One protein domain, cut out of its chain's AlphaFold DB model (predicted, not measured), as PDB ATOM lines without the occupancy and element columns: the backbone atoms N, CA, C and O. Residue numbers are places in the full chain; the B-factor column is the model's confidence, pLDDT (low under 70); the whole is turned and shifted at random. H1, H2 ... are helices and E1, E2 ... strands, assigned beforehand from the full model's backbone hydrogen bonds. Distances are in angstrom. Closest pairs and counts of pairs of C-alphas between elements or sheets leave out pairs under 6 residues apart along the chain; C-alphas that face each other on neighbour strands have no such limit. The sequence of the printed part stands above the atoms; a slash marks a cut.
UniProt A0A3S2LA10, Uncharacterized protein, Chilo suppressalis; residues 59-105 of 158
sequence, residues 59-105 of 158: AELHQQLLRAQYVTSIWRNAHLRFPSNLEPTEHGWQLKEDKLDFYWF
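This is residues 59 to 105 of the 158 residues of an uncharacterized protein of Chilo suppressalis (UniProt A0A3S2LA10). One long helix, H1, makes the long side; a long unnamed stretch, residues 77 to 92, folds back beside it, and a small hairpin, E1 and E2, then points away from H1. The printed part has 47 residues, in order H1, E1, E2, with an antiparallel sheet E1 - E2; the class is mixed, helices and strands. It is only just compact, close to loose, with a radius of gyration of the C-alphas of 11.0 A, and flat, spanning 31 by 25 by 12 A.

H1, residues 59 to 76, is 25.8 A long from C-alpha 59 at (-35.767, -23.301, 41.474). E1 is residues 93 to 96, and E2, residues 99 to 102, ends at C-alpha 102 at (-38.644, -16.016, 52.357).

In H1 every O i to N i+4 pair is within hydrogen-bond range. The closest C-alphas of H1 and E1, Arg 67 and Trp 93, are 7.0 A apart. H1 and E2 are only just apart, closest 8.4 A. In the hairpin E1 and E2, antiparallel at 135 degrees, N 94 and O 101 are 2.9 A apart, within hydrogen-bond range.

The farthest C-alphas, Ala 59 and Arg 81, are 32.8 A apart; the first and last printed are 5.8 A apart. The H1 to E1 link is long, E1 to E2 tight. The printed part has no cut, and no printed residue is under 70 in pLDDT.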
ATOM      1  N   ALA A  59     -34.611 -23.988  40.905       87.81
ATOM      2  CA  ALA A  59     -35.767 -23.301  41.474       87.81
ATOM      3  C   ALA A  59     -35.360 -22.355  42.616       87.81
ATOM      4  O   ALA A  59     -35.762 -21.193  42.629       87.81
ATOM      5  N   GLU A  60     -34.489 -22.809  43.517       89.19
ATOM      6  CA  GLU A  60     -33.945 -21.988  44.599       89.19
ATOM      7  C   GLU A  60     -33.134 -20.801  44.064       89.19
ATOM      8  O   GLU A  60     -33.314 -19.663  44.504       89.19
ATOM      9  N   LEU A  61     -32.286 -21.035  43.056       89.69
ATOM     10  CA  LEU A  61     -31.518 -19.982  42.392       89.69
ATOM     11  C   LEU A  61     -32.442 -18.926  41.772       89.69
ATOM     12  O   LEU A  61     -32.159 -17.729  41.851       89.69
ATOM     13  N   HIS A  62     -33.555 -19.358  41.178       92.75
ATOM     14  CA  HIS A  62     -34.551 -18.451  40.623       92.75
ATOM     15  C   HIS A  62     -35.168 -17.556  41.709       92.75
ATOM     16  O   HIS A  62     -35.166 -16.333  41.560       92.75
ATOM     17  N   GLN A  63     -35.602 -18.131  42.835       94.62
ATOM     18  CA  GLN A  63     -36.147 -17.352  43.955       94.62
ATOM     19  C   GLN A  63     -35.108 -16.425  44.590       94.62
ATOM     20  O   GLN A  63     -35.417 -15.302  44.992       94.62
ATOM     21  N   GLN A  64     -33.843 -16.845  44.654       93.25
ATOM     22  CA  GLN A  64     -32.758 -15.986  45.121       93.25
ATOM     23  C   GLN A  64     -32.555 -14.766  44.212       93.25
ATOM     24  O   GLN A  64     -32.382 -13.651  44.710       93.25
ATOM     25  N   LEU A  65     -32.615 -14.954  42.892       95.50
ATOM     26  CA  LEU A  65     -32.494 -13.860  41.932       95.50
ATOM     27  C   LEU A  65     -33.659 -12.870  42.054       95.50
ATOM     28  O   LEU A  65     -33.430 -11.660  42.068       95.50
ATOM     29  N   LEU A  66     -34.884 -13.375  42.209       96.62
ATOM     30  CA  LEU A  66     -36.077 -12.557  42.427       96.62
ATOM     31  C   LEU A  66     -35.965 -11.705  43.701       96.62
ATOM     32  O   LEU A  66     -36.155 -10.486  43.653       96.62
ATOM     33  N   ARG A  67     -35.547 -12.314  44.819       96.50
ATOM     34  CA  ARG A  67     -35.311 -11.592  46.081       96.50
ATOM     35  C   ARG A  67     -34.256 -10.504  45.918       96.50
ATOM     36  O   ARG A  67     -34.457  -9.373  46.365       96.50
ATOM     37  N   ALA A  68     -33.147 -10.819  45.249       96.81
ATOM     38  CA  ALA A  68     -32.086  -9.855  44.980       96.81
ATOM     39  C   ALA A  68     -32.580  -8.690  44.105       96.81
ATOM     40  O   ALA A  68     -32.271  -7.531  44.386       96.81
ATOM     41  N   GLN A  69     -33.390  -8.963  43.080       97.19
ATOM     42  CA  GLN A  69     -33.994  -7.937  42.229       97.19
ATOM     43  C   GLN A  69     -34.896  -6.988  43.030       97.19
ATOM     44  O   GLN A  69     -34.786  -5.769  42.886       97.19
ATOM     45  N   TYR A  70     -35.738  -7.521  43.916       97.19
ATOM     46  CA  TYR A  70     -36.594  -6.707  44.778       97.19
ATOM     47  C   TYR A  70     -35.784  -5.804  45.712       97.19
ATOM     48  O   TYR A  70     -35.951  -4.582  45.721       97.19
ATOM     49  N   VAL A  71     -34.835  -6.392  46.442       97.00
ATOM     50  CA  VAL A  71     -33.990  -5.669  47.402       97.00
ATOM     51  C   VAL A  71     -33.166  -4.590  46.693       97.00
ATOM     52  O   VAL A  71     -33.125  -3.444  47.135       97.00
ATOM     53  N   THR A  72     -32.548  -4.913  45.556       97.44
ATOM     54  CA  THR A  72     -31.760  -3.939  44.782       97.44
ATOM     55  C   THR A  72     -32.617  -2.812  44.203       97.44
ATOM     56  O   THR A  72     -32.143  -1.679  44.146       97.44
ATOM     57  N   SER A  73     -33.867  -3.088  43.814       97.12
ATOM     58  CA  SER A  73     -34.830  -2.068  43.380       97.12
ATOM     59  C   SER A  73     -35.107  -1.057  44.496       97.12
ATOM     60  O   SER A  73     -34.977   0.146  44.268       97.12
ATOM     61  N   ILE A  74     -35.358  -1.530  45.724       97.31
ATOM     62  CA  ILE A  74     -35.553  -0.661  46.895       97.31
ATOM     63  C   ILE A  74     -34.317   0.205  47.144       97.31
ATOM     64  O   ILE A  74     -34.425   1.426  47.224       97.31
ATOM     65  N   TRP A  75     -33.133  -0.411  47.243       97.94
ATOM     66  CA  TRP A  75     -31.907   0.321  47.575       97.94
ATOM     67  C   TRP A  75     -31.535   1.360  46.519       97.94
ATOM     68  O   TRP A  75     -31.152   2.477  46.863       97.94
ATOM     69  N   ARG A  76     -31.696   1.029  45.233       97.44
ATOM     70  CA  ARG A  76     -31.431   1.952  44.117       97.44
ATOM     71  C   ARG A  76     -32.285   3.218  44.195       97.44
ATOM     72  O   ARG A  76     -31.836   4.296  43.814       97.44
ATOM     73  N   ASN A  77     -33.499   3.088  44.711       97.44
ATOM     74  CA  ASN A  77     -34.509   4.136  44.738       97.44
ATOM     75  C   ASN A  77     -34.817   4.621  46.164       97.44
ATOM     76  O   ASN A  77     -35.835   5.272  46.375       97.44
ATOM     77  N   ALA A  78     -33.954   4.341  47.147       96.81
ATOM     78  CA  ALA A  78     -34.206   4.639  48.564       96.81
ATOM     79  C   ALA A  78     -34.399   6.140  48.870       96.81
ATOM     80  O   ALA A  78     -34.895   6.507  49.930       96.81
ATOM     81  N   HIS A  79     -34.011   7.010  47.936       97.06
ATOM     82  CA  HIS A  79     -34.213   8.457  48.000       97.06
ATOM     83  C   HIS A  79     -35.625   8.904  47.572       97.06
ATOM     84  O   HIS A  79     -35.975  10.070  47.741       97.06
ATOM     85  N   LEU A  80     -36.435   8.009  46.997       97.31
ATOM     86  CA  LEU A  80     -37.811   8.280  46.584       97.31
ATOM     87  C   LEU A  80     -38.791   7.924  47.707       97.31
ATOM     88  O   LEU A  80     -38.563   7.004  48.485       97.31
ATOM     89  N   ARG A  81     -39.942   8.611  47.746       96.00
ATOM     90  CA  ARG A  81     -41.040   8.299  48.685       96.00
ATOM     91  C   ARG A  81     -41.556   6.863  48.530       96.00
ATOM     92  O   ARG A  81     -41.959   6.256  49.516       96.00
ATOM     93  N   PHE A  82     -41.559   6.355  47.300       94.56
ATOM     94  CA  PHE A  82     -41.948   4.991  46.955       94.56
ATOM     95  C   PHE A  82     -40.765   4.332  46.228       94.56
ATOM     96  O   PHE A  82     -40.559   4.600  45.044       94.56
ATOM     97  N   PRO A  83     -39.930   3.549  46.935       93.62
ATOM     98  CA  PRO A  83     -38.659   3.056  46.402       93.62
ATOM     99  C   PRO A  83     -38.810   1.842  45.468       93.62
ATOM    100  O   PRO A  83     -37.872   1.460  44.776       93.62
ATOM    101  N   SER A  84     -39.973   1.201  45.400       93.94
ATOM    102  CA  SER A  84     -40.200   0.128  44.435       93.94
ATOM    103  C   SER A  84     -41.662   0.052  44.031       93.94
ATOM    104  O   SER A  84     -42.538   0.312  44.849       93.94
ATOM    105  N   ASN A  85     -41.891  -0.340  42.778       93.75
ATOM    106  CA  ASN A  85     -43.201  -0.744  42.260       93.75
ATOM    107  C   ASN A  85     -43.294  -2.274  42.117       93.75
ATOM    108  O   ASN A  85     -44.216  -2.773  41.482       93.75
ATOM    109  N   LEU A  86     -42.284  -3.007  42.598       95.62
ATOM    110  CA  LEU A  86     -42.275  -4.463  42.572       95.62
ATOM    111  C   LEU A  86     -43.040  -4.981  43.785       95.62
ATOM    112  O   LEU A  86     -42.813  -4.506  44.896       95.62
ATOM    113  N   GLU A  87     -43.885  -5.983  43.576       94.75
ATOM    114  CA  GLU A  87     -44.573  -6.652  44.674       94.75
ATOM    115  C   GLU A  87     -43.662  -7.721  45.292       94.75
ATOM    116  O   GLU A  87     -43.152  -8.584  44.564       94.75
ATOM    117  N   PRO A  88     -43.439  -7.716  46.621       94.50
ATOM    118  CA  PRO A  88     -42.557  -8.684  47.273       94.50
ATOM    119  C   PRO A  88     -43.025 -10.129  47.056       94.50
ATOM    120  O   PRO A  88     -42.195 -11.014  46.856       94.50
ATOM    121  N   THR A  89     -44.340 -10.367  47.029       95.19
ATOM    122  CA  THR A  89     -44.936 -11.698  46.821       95.19
ATOM    123  C   THR A  89     -44.684 -12.276  45.432       95.19
ATOM    124  O   THR A  89     -44.725 -13.487  45.254       95.19
ATOM    125  N   GLU A  90     -44.380 -11.428  44.450       95.06
ATOM    126  CA  GLU A  90     -43.974 -11.846  43.103       95.06
ATOM    127  C   GLU A  90     -42.446 -11.959  42.968       95.06
ATOM    128  O   GLU A  90     -41.936 -12.359  41.923       95.06
ATOM    129  N   HIS A  91     -41.700 -11.605  44.021       96.38
ATOM    130  CA  HIS A  91     -40.243 -11.513  44.006       96.38
ATOM    131  C   HIS A  91     -39.577 -12.327  45.129       96.38
ATOM    132  O   HIS A  91     -38.632 -11.871  45.778       96.38
ATOM    133  N   GLY A  92     -40.059 -13.551  45.348       94.75
ATOM    134  CA  GLY A  92     -39.442 -14.519  46.263       94.75
ATOM    135  C   GLY A  92     -39.673 -14.244  47.749       94.75
ATOM    136  O   GLY A  92     -38.939 -14.751  48.603       94.75
ATOM    137  N   TRP A  93     -40.713 -13.481  48.076       96.50
ATOM    138  CA  TRP A  93     -41.219 -13.335  49.438       96.50
ATOM    139  C   TRP A  93     -42.634 -13.891  49.549       96.50
ATOM    140  O   TRP A  93     -43.345 -14.032  48.563       96.50
ATOM    141  N   GLN A  94     -43.059 -14.186  50.767       95.94
ATOM    142  CA  GLN A  94     -44.429 -14.565  51.089       95.94
ATOM    143  C   GLN A  94     -44.874 -13.838  52.353       95.94
ATOM    144  O   GLN A  94     -44.063 -13.573  53.240       95.94
ATOM    145  N   LEU A  95     -46.162 -13.513  52.441       95.19
ATOM    146  CA  LEU A  95     -46.727 -12.875  53.624       95.19
ATOM    147  C   LEU A  95     -47.170 -13.953  54.622       95.19
ATOM    148  O   LEU A  95     -48.084 -14.725  54.341       95.19
ATOM    149  N   LYS A  96     -46.528 -13.996  55.791       93.19
ATOM    150  CA  LYS A  96     -46.912 -14.842  56.928       93.19
ATOM    151  C   LYS A  96     -47.064 -13.974  58.166       93.19
ATOM    152  O   LYS A  96     -46.104 -13.325  58.568       93.19
ATOM    153  N   GLU A  97     -48.253 -13.975  58.768       91.56
ATOM    154  CA  GLU A  97     -48.530 -13.237  60.016       91.56
ATOM    155  C   GLU A  97     -48.087 -11.760  59.944       91.56
ATOM    156  O   GLU A  97     -47.357 -11.268  60.804       91.56
ATOM    157  N   ASP A  98     -48.469 -11.075  58.861       91.25
ATOM    158  CA  ASP A  98     -48.106  -9.678  58.565       91.25
ATOM    159  C   ASP A  98     -46.596  -9.400  58.433       91.25
ATOM    160  O   ASP A  98     -46.158  -8.247  58.416       91.25
ATOM    161  N   LYS A  99     -45.778 -10.445  58.294       93.75
ATOM    162  CA  LYS A  99     -44.341 -10.349  58.033       93.75
ATOM    163  C   LYS A  99     -44.003 -10.963  56.687       93.75
ATOM    164  O   LYS A  99     -44.583 -11.964  56.268       93.75
ATOM    165  N   LEU A 100     -43.028 -10.359  56.017       93.69
ATOM    166  CA  LEU A 100     -42.419 -10.966  54.845       93.69
ATOM    167  C   LEU A 100     -41.450 -12.050  55.307       93.69
ATOM    168  O   LEU A 100     -40.491 -11.775  56.028       93.69
ATOM    169  N   ASP A 101     -41.721 -13.270  54.874       94.56
ATOM    170  CA  ASP A 101     -40.837 -14.415  55.011       94.56
ATOM    171  C   ASP A 101     -40.298 -14.793  53.630       94.56
ATOM    172  O   ASP A 101     -40.865 -14.437  52.591       94.56
ATOM    173  N   PHE A 102     -39.186 -15.514  53.604       93.06
ATOM    174  CA  PHE A 102     -38.644 -16.016  52.357       93.06
ATOM    175  C   PHE A 102     -39.573 -17.056  51.751       93.06
ATOM    176  O   PHE A 102     -39.994 -18.017  52.401       93.06
ATOM    177  N   TYR A 103     -39.859 -16.873  50.470       92.56
ATOM    178  CA  TYR A 103     -40.411 -17.926  49.648       92.56
ATOM    179  C   TYR A 103     -39.239 -18.660  48.997       92.56
ATOM    180  O   TYR A 103     -38.592 -18.148  48.086       92.56
ATOM    181  N   TRP A 104     -38.891 -19.815  49.566       86.62
ATOM    182  CA  TRP A 104     -37.668 -20.534  49.219       86.62
ATOM    183  C   TRP A 104     -37.709 -21.085  47.800       86.62
ATOM    184  O   TRP A 104     -36.851 -20.714  47.007       86.62
ATOM    185  N   PHE A 105     -38.675 -21.952  47.497       87.94
ATOM    186  CA  PHE A 105     -39.035 -22.451  46.166       87.94
ATOM    187  C   PHE A 105     -40.166 -23.483  46.308       87.94
ATOM    188  O   PHE A 105     -40.399 -23.995  47.404       87.94
TER     189      PHE A 105